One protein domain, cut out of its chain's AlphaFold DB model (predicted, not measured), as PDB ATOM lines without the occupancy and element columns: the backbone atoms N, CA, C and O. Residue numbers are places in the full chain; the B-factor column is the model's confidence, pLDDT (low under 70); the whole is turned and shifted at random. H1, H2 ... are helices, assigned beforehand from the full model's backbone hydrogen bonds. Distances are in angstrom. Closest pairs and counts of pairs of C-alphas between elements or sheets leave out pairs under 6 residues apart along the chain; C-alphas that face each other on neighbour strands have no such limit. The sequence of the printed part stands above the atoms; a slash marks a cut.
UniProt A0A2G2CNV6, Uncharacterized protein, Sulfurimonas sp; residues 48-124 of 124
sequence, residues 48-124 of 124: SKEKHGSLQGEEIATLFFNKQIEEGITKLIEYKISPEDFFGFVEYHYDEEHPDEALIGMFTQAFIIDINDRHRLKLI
ATOM      1  N   SER A  48      49.464 -41.939  20.882       60.69
ATOM      2  CA  SER A  48      49.026 -41.604  19.530       60.69
ATOM      3  C   SER A  48      48.845 -42.885  18.707       60.69
ATOM      4  O   SER A  48      49.584 -43.863  18.849       60.69
ATOM      5  N   LYS A  49      47.843 -42.888  17.823       61.00
ATOM      6  CA  LYS A  49      47.682 -43.948  16.814       61.00
ATOM      7  C   LYS A  49      48.657 -43.781  15.644       61.00
ATOM      8  O   LYS A  49      48.835 -44.725  14.873       61.00
ATOM      9  N   GLU A  50      49.253 -42.601  15.490       57.06
ATOM     10  CA  GLU A  50      50.144 -42.240  14.395       57.06
ATOM     11  C   GLU A  50      51.613 -42.222  14.843       57.06
ATOM     12  O   GLU A  50      51.953 -41.963  15.990       57.06
ATOM     13  N   LYS A  51      52.524 -42.531  13.914       50.81
ATOM     14  CA  LYS A  51      53.943 -42.818  14.201       50.81
ATOM     15  C   LYS A  51      54.792 -41.608  14.624       50.81
ATOM     16  O   LYS A  51      55.991 -41.784  14.829       50.81
ATOM     17  N   HIS A  52      54.220 -40.407  14.692       51.44
ATOM     18  CA  HIS A  52      54.977 -39.161  14.854       51.44
ATOM     19  C   HIS A  52      55.003 -38.597  16.284       51.44
ATOM     20  O   HIS A  52      55.778 -37.682  16.528       51.44
ATOM     21  N   GLY A  53      54.260 -39.182  17.230       54.44
ATOM     22  CA  GLY A  53      54.345 -38.864  18.660       54.44
ATOM     23  C   GLY A  53      54.121 -40.120  19.500       54.44
ATOM     24  O   GLY A  53      53.351 -40.997  19.113       54.44
ATOM     25  N   SER A  54      54.809 -40.249  20.633       64.81
ATOM     26  CA  SER A  54      54.570 -41.357  21.566       64.81
ATOM     27  C   SER A  54      53.249 -41.174  22.325       64.81
ATOM     28  O   SER A  54      52.594 -42.153  22.694       64.81
ATOM     29  N   LEU A  55      52.811 -39.917  22.459       73.75
ATOM     30  CA  LEU A  55      51.591 -39.483  23.132       73.75
ATOM     31  C   LEU A  55      50.788 -38.518  22.247       73.75
ATOM     32  O   LEU A  55      51.349 -37.777  21.442       73.75
ATOM     33  N   GLN A  56      49.465 -38.492  22.422       86.12
ATOM     34  CA  GLN A  56      48.555 -37.584  21.706       86.12
ATOM     35  C   GLN A  56      48.953 -36.102  21.828       86.12
ATOM     36  O   GLN A  56      48.806 -35.349  20.867       86.12
ATOM     37  N   GLY A  57      49.485 -35.685  22.983       83.94
ATOM     38  CA  GLY A  57      49.968 -34.315  23.198       83.94
ATOM     39  C   GLY A  57      51.166 -33.960  22.313       83.94
ATOM     40  O   GLY A  57      51.197 -32.882  21.726       83.94
ATOM     41  N   GLU A  58      52.110 -34.886  22.130       83.88
ATOM     42  CA  GLU A  58      53.291 -34.689  21.274       83.88
ATOM     43  C   GLU A  58      52.911 -34.603  19.792       83.88
ATOM     44  O   GLU A  58      53.480 -33.811  19.040       83.88
ATOM     45  N   GLU A  59      51.922 -35.392  19.361       86.88
ATOM     46  CA  GLU A  59      51.385 -35.325  17.997       86.88
ATOM     47  C   GLU A  59      50.771 -33.948  17.717       86.88
ATOM     48  O   GLU A  59      51.090 -33.316  16.708       86.88
ATOM     49  N   ILE A  60      49.938 -33.445  18.634       89.12
ATOM     50  CA  ILE A  60      49.327 -32.116  18.511       89.12
ATOM     51  C   ILE A  60      50.405 -31.020  18.528       89.12
ATOM     52  O   ILE A  60      50.373 -30.118  17.688       89.12
ATOM     53  N   ALA A  61      51.388 -31.111  19.427       88.25
ATOM     54  CA  ALA A  61      52.498 -30.164  19.492       88.25
ATOM     55  C   ALA A  61      53.301 -30.147  18.182       88.25
ATOM     56  O   ALA A  61      53.560 -29.079  17.631       88.25
ATOM     57  N   THR A  62      53.589 -31.322  17.615       86.94
ATOM     58  CA  THR A  62      54.272 -31.466  16.321       86.94
ATOM     59  C   THR A  62      53.513 -30.776  15.189       86.94
ATOM     60  O   THR A  62      54.129 -30.101  14.361       86.94
ATOM     61  N   LEU A  63      52.184 -30.891  15.147       91.19
ATOM     62  CA  LEU A  63      51.366 -30.183  14.155       91.19
ATOM     63  C   LEU A  63      51.505 -28.664  14.305       91.19
ATOM     64  O   LEU A  63      51.696 -27.956  13.314       91.19
ATOM     65  N   PHE A  64      51.482 -28.150  15.535       91.12
ATOM     66  CA  PHE A  64      51.685 -26.723  15.772       91.12
ATOM     67  C   PHE A  64      53.102 -26.261  15.406       91.12
ATOM     68  O   PHE A  64      53.224 -25.264  14.687       91.12
ATOM     69  N   PHE A  65      54.151 -27.014  15.755       86.81
ATOM     70  CA  PHE A  65      55.535 -26.718  15.353       86.81
ATOM     71  C   PHE A  65      55.697 -26.637  13.829       86.81
ATOM     72  O   PHE A  65      56.417 -25.781  13.312       86.81
ATOM     73  N   ASN A  66      54.951 -27.461  13.090       88.50
ATOM     74  CA  ASN A  66      54.928 -27.458  11.627       88.50
ATOM     75  C   ASN A  66      53.917 -26.469  11.017       88.50
ATOM     76  O   ASN A  66      53.687 -26.486   9.807       88.50
ATOM     77  N   LYS A  67      53.337 -25.567  11.822       89.81
ATOM     78  CA  LYS A  67      52.346 -24.552  11.409       89.81
ATOM     79  C   LYS A  67      51.052 -25.146  10.831       89.81
ATOM     80  O   LYS A  67      50.305 -24.453  10.139       89.81
ATOM     81  N   GLN A  68      50.746 -26.400  11.150       91.75
ATOM     82  CA  GLN A  68      49.524 -27.108  10.758       91.75
ATOM     83  C   GLN A  68      48.397 -26.837  11.769       91.75
ATOM     84  O   GLN A  68      47.863 -27.737  12.414       91.75
ATOM     85  N   ILE A  69      48.042 -25.557  11.923       92.88
ATOM     86  CA  ILE A  69      47.165 -25.073  13.002       92.88
ATOM     87  C   ILE A  69      45.779 -25.729  12.978       92.88
ATOM     88  O   ILE A  69      45.296 -26.214  13.998       92.88
ATOM     89  N   GLU A  70      45.149 -25.805  11.806       94.12
ATOM     90  CA  GLU A  70      43.804 -26.379  11.676       94.12
ATOM     91  C   GLU A  70      43.761 -27.887  11.949       94.12
ATOM     92  O   GLU A  70      42.772 -28.397  12.486       94.12
ATOM     93  N   GLU A  71      44.829 -28.605  11.605       93.25
ATOM     94  CA  GLU A  71      44.968 -30.037  11.872       93.25
ATOM     95  C   GLU A  71      45.193 -30.280  13.365       93.25
ATOM     96  O   GLU A  71      44.498 -31.109  13.947       93.25
ATOM     97  N   GLY A  72      46.050 -29.482  14.012       93.00
ATOM     98  CA  GLY A  72      46.244 -29.527  15.464       93.00
ATOM     99  C   GLY A  72      44.943 -29.283  16.236       93.00
ATOM    100  O   GLY A  72      44.595 -30.058  17.124       93.00
ATOM    101  N   ILE A  73      44.144 -28.288  15.830       94.50
ATOM    102  CA  ILE A  73      42.816 -28.040  16.425       94.50
ATOM    103  C   ILE A  73      41.860 -29.214  16.175       94.50
ATOM    104  O   ILE A  73      41.071 -29.574  17.046       94.50
ATOM    105  N   THR A  74      41.914 -29.831  14.994       94.56
ATOM    106  CA  THR A  74      41.086 -31.010  14.695       94.56
ATOM    107  C   THR A  74      41.437 -32.176  15.616       94.56
ATOM    108  O   THR A  74      40.533 -32.824  16.139       94.56
ATOM    109  N   LYS A  75      42.730 -32.407  15.865       91.88
ATOM    110  CA  LYS A  75      43.212 -33.463  16.761       91.88
ATOM    111  C   LYS A  75      42.860 -33.197  18.226       91.88
ATOM    112  O   LYS A  75      42.463 -34.139  18.905       91.88
ATOM    113  N   LEU A  76      42.893 -31.941  18.688       91.12
ATOM    114  CA  LEU A  76      42.377 -31.566  20.018       91.12
ATOM    115  C   LEU A  76      40.930 -32.047  20.205       91.12
ATOM    116  O   LEU A  76      40.614 -32.730  21.176       91.12
ATOM    117  N   ILE A  77      40.069 -31.778  19.219       91.38
ATOM    118  CA  ILE A  77      38.658 -32.188  19.254       91.38
ATOM    119  C   ILE A  77      38.515 -33.712  19.147       91.38
ATOM    120  O   ILE A  77      37.757 -34.310  19.911       91.38
ATOM    121  N   GLU A  78      39.236 -34.356  18.221       91.00
ATOM    122  CA  GLU A  78      39.200 -35.814  18.024       91.00
ATOM    123  C   GLU A  78      39.563 -36.562  19.312       91.00
ATOM    124  O   GLU A  78      38.905 -37.536  19.690       91.00
ATOM    125  N   TYR A  79      40.588 -36.076  20.007       87.69
ATOM    126  CA  TYR A  79      41.088 -36.661  21.245       87.69
ATOM    127  C   TYR A  79      40.355 -36.170  22.489       87.69
ATOM    128  O   TYR A  79      40.594 -36.706  23.568       87.69
ATOM    129  N   LYS A  80      39.404 -35.239  22.337       87.69
ATOM    130  CA  LYS A  80      38.649 -34.626  23.439       87.69
ATOM    131  C   LYS A  80      39.566 -33.970  24.476       87.69
ATOM    132  O   LYS A  80      39.281 -34.014  25.669       87.69
ATOM    133  N   ILE A  81      40.656 -33.378  24.003       85.88
ATOM    134  CA  ILE A  81      41.632 -32.641  24.802       85.88
ATOM    135  C   ILE A  81      41.251 -31.165  24.726       85.88
ATOM    136  O   ILE A  81      41.134 -30.613  23.628       85.88
ATOM    137  N   SER A  82      41.050 -30.515  25.873       86.38
ATOM    138  CA  SER A  82      40.825 -29.071  25.874       86.38
ATOM    139  C   SER A  82      42.134 -28.323  25.576       86.38
ATOM    140  O   SER A  82      43.219 -28.832  25.869       86.38
ATOM    141  N   PRO A  83      42.083 -27.102  25.010       88.19
ATOM    142  CA  PRO A  83      43.292 -26.305  24.841       88.19
ATOM    143  C   PRO A  83      44.025 -26.056  26.168       88.19
ATOM    144  O   PRO A  83      45.248 -26.037  26.175       88.19
ATOM    145  N   GLU A  84      43.298 -25.906  27.279       85.62
ATOM    146  CA  GLU A  84      43.872 -25.755  28.622       85.62
ATOM    147  C   GLU A  84      44.701 -26.984  29.019       85.62
ATOM    148  O   GLU A  84      45.878 -26.843  29.352       85.62
ATOM    149  N   ASP A  85      44.141 -28.188  28.863       81.50
ATOM    150  CA  ASP A  85      44.858 -29.443  29.124       81.50
ATOM    151  C   ASP A  85      46.102 -29.575  28.234       81.50
ATOM    152  O   ASP A  85      47.167 -30.002  28.684       81.50
ATOM    153  N   PHE A  86      45.983 -29.197  26.956       87.19
ATOM    154  CA  PHE A  86      47.091 -29.247  26.004       87.19
ATOM    155  C   PHE A  86      48.218 -28.273  26.359       87.19
ATOM    156  O   PHE A  86      49.384 -28.665  26.352       87.19
ATOM    157  N   PHE A  87      47.910 -27.017  26.678       86.31
ATOM    158  CA  PHE A  87      48.952 -26.050  27.022       86.31
ATOM    159  C   PHE A  87      49.591 -26.357  28.382       86.31
ATOM    160  O   PHE A  87      50.801 -26.192  28.513       86.31
ATOM    161  N   GLY A  88      48.843 -26.931  29.334       80.50
ATOM    162  CA  GLY A  88      49.419 -27.488  30.563       80.50
ATOM    163  C   GLY A  88      50.322 -28.710  30.326       80.50
ATOM    164  O   GLY A  88      51.280 -28.933  31.069       80.50
ATOM    165  N   PHE A  89      50.060 -29.503  29.277       80.44
ATOM    166  CA  PHE A  89      50.973 -30.556  28.813       80.44
ATOM    167  C   PHE A  89      52.259 -29.968  28.217       80.44
ATOM    168  O   PHE A  89      53.344 -30.443  28.551       80.44
ATOM    169  N   VAL A  90      52.138 -28.941  27.370       81.94
ATOM    170  CA  VAL A  90      53.270 -28.281  26.701       81.94
ATOM    171  C   VAL A  90      54.221 -27.635  27.703       81.94
ATOM    172  O   VAL A  90      55.424 -27.852  27.604       81.94
ATOM    173  N   GLU A  91      53.688 -26.878  28.663       76.75
ATOM    174  CA  GLU A  91      54.480 -26.194  29.695       76.75
ATOM    175  C   GLU A  91      55.326 -27.176  30.515       76.75
ATOM    176  O   GLU A  91      56.442 -26.858  30.898       76.75
ATOM    177  N   TYR A  92      54.819 -28.391  30.728       69.81
ATOM    178  CA  TYR A  92      55.514 -29.432  31.480       69.81
ATOM    179  C   TYR A  92      56.513 -30.246  30.636       69.81
ATOM    180  O   TYR A  92      57.545 -30.656  31.148       69.81
ATOM    181  N   HIS A  93      56.205 -30.535  29.365       72.12
ATOM    182  CA  HIS A  93      57.033 -31.421  28.523       72.12
ATOM    183  C   HIS A  93      58.098 -30.697  27.695       72.12
ATOM    184  O   HIS A  93      58.983 -31.352  27.153       72.12
ATOM    185  N   TYR A  94      58.009 -29.375  27.555       69.44
ATOM    186  CA  TYR A  94      58.931 -28.584  26.735       69.44
ATOM    187  C   TYR A  94      59.515 -27.399  27.519       69.44
ATOM    188  O   TYR A  94      59.797 -26.361  26.922       69.44
ATOM    189  N   ASP A  95      59.658 -27.540  28.841       63.22
ATOM    190  CA  ASP A  95      60.231 -26.507  29.709       63.22
ATOM    191  C   ASP A  95      61.701 -26.169  29.368       63.22
ATOM    192  O   ASP A  95      62.333 -26.808  28.519       63.22
ATOM    193  N   GLU A  96      62.238 -25.133  30.023       53.41
ATOM    194  CA  GLU A  96      63.596 -24.605  29.796       53.41
ATOM    195  C   GLU A  96      64.723 -25.645  29.997       53.41
ATOM    196  O   GLU A  96      65.839 -25.448  29.519       53.41
ATOM    197  N   GLU A  97      64.476 -26.780  30.664       53.34
ATOM    198  CA  GLU A  97      65.483 -27.827  30.871       53.34
ATOM    199  C   GLU A  97      65.522 -28.868  29.736       53.34
ATOM    200  O   GLU A  97      66.423 -29.720  29.691       53.34
ATOM    201  N   HIS A  98      64.594 -28.797  28.775       54.47
ATOM    202  CA  HIS A  98      64.564 -29.683  27.619       54.47
ATOM    203  C   HIS A  98      65.319 -29.118  26.399       54.47
ATOM    204  O   HIS A  98      65.242 -27.932  26.084       54.47
ATOM    205  N   PRO A  99      66.027 -29.975  25.629       54.03
ATOM    206  CA  PRO A  99      66.862 -29.560  24.489       54.03
ATOM    207  C   PRO A  99      66.087 -28.893  23.335       54.03
ATOM    208  O   PRO A  99      66.698 -28.395  22.391       54.03
ATOM    209  N   ASP A 100      64.759 -28.877  23.426       56.34
ATOM    210  CA  ASP A 100      63.820 -28.323  22.461       56.34
ATOM    211  C   ASP A 100      63.286 -26.930  22.870       56.34
ATOM    212  O   ASP A 100      62.263 -26.492  22.351       56.34
ATOM    213  N   GLU A 101      63.991 -26.190  23.741       51.59
ATOM    214  CA  GLU A 101      63.698 -24.799  24.167       51.59
ATOM    215  C   GLU A 101      63.242 -23.858  23.028       51.59
ATOM    216  O   GLU A 101      62.397 -22.979  23.207       51.59
ATOM    217  N   ALA A 102      63.778 -24.029  21.814       56.66
ATOM    218  CA  ALA A 102      63.403 -23.202  20.665       56.66
ATOM    219  C   ALA A 102      61.942 -23.410  20.213       56.66
ATOM    220  O   ALA A 102      61.372 -22.544  19.544       56.66
ATOM    221  N   LEU A 103      61.346 -24.553  20.555       63.62
ATOM    222  CA  LEU A 103      59.992 -24.931  20.179       63.62
ATOM    223  C   LEU A 103      58.953 -24.341  21.139       63.62
ATOM    224  O   LEU A 103      57.934 -23.848  20.660       63.62
ATOM    225  N   ILE A 104      59.202 -24.271  22.455       70.50
ATOM    226  CA  ILE A 104      58.206 -23.711  23.392       70.50
ATOM    227  C   ILE A 104      57.945 -22.217  23.162       70.50
ATOM    228  O   ILE A 104      56.812 -21.752  23.299       70.50
ATOM    229  N   GLY A 105      58.951 -21.478  22.679       73.19
ATOM    230  CA  GLY A 105      58.830 -20.058  22.340       73.19
ATOM    231  C   GLY A 105      57.757 -19.732  21.288       73.19
ATOM    232  O   GLY A 105      57.357 -18.573  21.167       73.19
ATOM    233  N   MET A 106      57.248 -20.722  20.540       81.69
ATOM    234  CA  MET A 106      56.133 -20.500  19.614       81.69
ATOM    235  C   MET A 106      54.774 -20.356  20.314       81.69
ATOM    236  O   MET A 106      53.881 -19.687  19.785       81.69
ATOM    237  N   PHE A 107      54.606 -20.954  21.499       87.00
ATOM    238  CA  PHE A 107      53.346 -20.987  22.247       87.00
ATOM    239  C   PHE A 107      53.146 -19.716  23.074       87.00
ATOM    240  O   PHE A 107      52.899 -19.734  24.275       87.00
ATOM    241  N   THR A 108      53.249 -18.573  22.403       88.62
ATOM    242  CA  THR A 108      53.012 -17.264  23.014       88.62
ATOM    243  C   THR A 108      51.574 -17.134  23.518       88.62
ATOM    244  O   THR A 108      50.655 -17.762  22.990       88.62
ATOM    245  N   GLN A 109      51.336 -16.214  24.455       88.50
ATOM    246  CA  GLN A 109      49.981 -15.918  24.933       88.50
ATOM    247  C   GLN A 109      49.003 -15.592  23.790       88.50
ATOM    248  O   GLN A 109      47.846 -16.005  23.820       88.50
ATOM    249  N   ALA A 110      49.466 -14.874  22.760       91.38
ATOM    250  CA  ALA A 110      48.653 -14.552  21.589       91.38
ATOM    251  C   ALA A 110      48.265 -15.807  20.791       91.38
ATOM    252  O   ALA A 110      47.130 -15.917  20.332       91.38
ATOM    253  N   PHE A 111      49.187 -16.764  20.662       91.81
ATOM    254  CA  PHE A 111      48.920 -18.052  20.029       91.81
ATOM    255  C   PHE A 111      47.910 -18.872  20.842       91.81
ATOM    256  O   PHE A 111      46.934 -19.364  20.287       91.81
ATOM    257  N   ILE A 112      48.087 -18.951  22.163       91.50
ATOM    258  CA  ILE A 112      47.165 -19.653  23.069       91.50
ATOM    259  C   ILE A 112      45.740 -19.095  22.951       91.50
ATOM    260  O   ILE A 112      44.774 -19.858  22.894       91.50
ATOM    261  N   ILE A 113      45.595 -17.767  22.884       93.50
ATOM    262  CA  ILE A 113      44.294 -17.110  22.701       93.50
ATOM    263  C   ILE A 113      43.674 -17.485  21.345       93.50
ATOM    264  O   ILE A 113      42.510 -17.881  21.311       93.50
ATOM    265  N   ASP A 114      44.440 -17.431  20.249       93.38
ATOM    266  CA  ASP A 114      43.955 -17.802  18.908       93.38
ATOM    267  C   ASP A 114      43.484 -19.266  18.853       93.38
ATOM    268  O   ASP A 114      42.395 -19.551  18.350       93.38
ATOM    269  N   ILE A 115      44.249 -20.198  19.432       93.31
ATOM    270  CA  ILE A 115      43.860 -21.614  19.491       93.31
ATOM    271  C   ILE A 115      42.577 -21.807  20.302       93.31
ATOM    272  O   ILE A 115      41.684 -22.526  19.853       93.31
ATOM    273  N   ASN A 116      42.447 -21.147  21.456       91.56
ATOM    274  CA  ASN A 116      41.236 -21.212  22.276       91.56
ATOM    275  C   ASN A 116      39.995 -20.728  21.515       91.56
ATOM    276  O   ASN A 116      38.958 -21.399  21.517       91.56
ATOM    277  N   ASP A 117      40.104 -19.590  20.832       93.06
ATOM    278  CA  ASP A 117      38.998 -19.028  20.065       93.06
ATOM    279  C   ASP A 117      38.598 -19.928  18.895       93.06
ATOM    280  O   ASP A 117      37.411 -20.222  18.722       93.06
ATOM    281  N   ARG A 118      39.567 -20.430  18.123       93.19
ATOM    282  CA  ARG A 118      39.290 -21.332  16.996       93.19
ATOM    283  C   ARG A 118      38.729 -22.673  17.441       93.19
ATOM    284  O   ARG A 118      37.789 -23.168  16.822       93.19
ATOM    285  N   HIS A 119      39.267 -23.248  18.515       93.19
ATOM    286  CA  HIS A 119      38.748 -24.481  19.100       93.19
ATOM    287  C   HIS A 119      37.280 -24.309  19.502       93.19
ATOM    288  O   HIS A 119      36.434 -25.109  19.111       93.19
ATOM    289  N   ARG A 120      36.949 -23.210  20.195       90.94
ATOM    290  CA  ARG A 120      35.564 -22.878  20.559       90.94
ATOM    291  C   ARG A 120      34.666 -22.706  19.335       90.94
ATOM    292  O   ARG A 120      33.565 -23.241  19.330       90.94
ATOM    293  N   LEU A 121      35.118 -21.982  18.308       90.75
ATOM    294  CA  LEU A 121      34.343 -21.769  17.079       90.75
ATOM    295  C   LEU A 121      34.034 -23.073  16.339       90.75
ATOM    296  O   LEU A 121      32.972 -23.191  15.745       90.75
ATOM    297  N   LYS A 122      34.945 -24.048  16.380       89.62
ATOM    298  CA  LYS A 122      34.811 -25.331  15.677       89.62
ATOM    299  C   LYS A 122      33.918 -26.342  16.407       89.62
ATOM    300  O   LYS A 122      33.562 -27.364  15.829       89.62
ATOM    301  N   LEU A 123      33.571 -26.066  17.665       83.25
ATOM    302  CA  LEU A 123      32.617 -26.846  18.459       83.25
ATOM    303  C   LEU A 123      31.155 -26.384  18.292       83.25
ATOM    304  O   LEU A 123      30.262 -27.061  18.804       83.25
ATOM    305  N   ILE A 124      30.919 -25.244  17.627       75.12
ATOM    306  CA  ILE A 124      29.591 -24.665  17.333       75.12
ATOM    307  C   ILE A 124      29.107 -25.155  15.967       75.12
ATOM    308  O   ILE A 124      27.912 -25.512  15.873       75.12
TER     309      ILE A 124
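AT A GLANCE: This is residues 48 to 124 of the 124 residues of an uncharacterized protein of Sulfurimonas sp (UniProt A0A2G2CNV6). A helical hairpin, H1 and H2, forms one side of this small all-helix domain; H3 crosses it near Gly 57 of H1, and H5, the longest helix, crosses H2 steeply and meets H3 near Pro 83. The short H4 lies at the far end from H5, near H1 and H3. The printed part has 77 residues with five named helices, H1 to H5 in chain order, and no named strand. It is compact, with a radius of gyration of the C-alphas of 11.8 A and spans of 38 by 30 by 20 A.

IN THESE COORDINATES: H1, residues 56 to 65, begins at C-alpha 56 (48.555, -37.584, 21.706) and is 14.4 A long. H2, residues 69 to 79, measures 15.5 A, and H3, residues 83 to 93, 15.1 A. H4, residues 101 to 104, spans 5.7 A. H5, residues 109 to 122, is 20.1 A long and ends at C-alpha 122 (34.811, -25.331, 15.677).

HOW THE PARTS SIT: H1 and H2, a hairpin, touch at a shallow tilt of 8 degrees, opposite ways; their closest C-alphas, of Ile 60 and Gly 72, are 5.0 A apart. H3 touches H1 about perpendicular, at 88 degrees, closest at the C-alphas of Gly 57 and Phe 86, 6.5 A. H5 touches H2 with residues 115 to 119 alone, at a steep tilt of 61 degrees, the same way; the closest C-alphas are those of Ile 73 and His 119, 6.0 A. H5 touches H3 at a steep tilt of 39 degrees, opposite ways, with the C-alphas of Pro 83 and Asn 116 closest, 6.1 A. H4 is close to but not clearly touching H1, with the C-alphas of Phe 65 and Leu 103 closest, 6.8 A. H1 and H5 are apart. In H1, H2 and H5 every O i to N i+4 pair is within hydrogen-bond range, in H3 6 of 7; H4 is too short for such a pair.

THE WHOLE: The C-alphas farthest apart, of Glu 97 and Ile 124, are 38.5 A apart. The printed part has no cut, and no link is long. Its mean pLDDT is 80.6; residues 48 to 54, 92 and 94 to 103 are under 70.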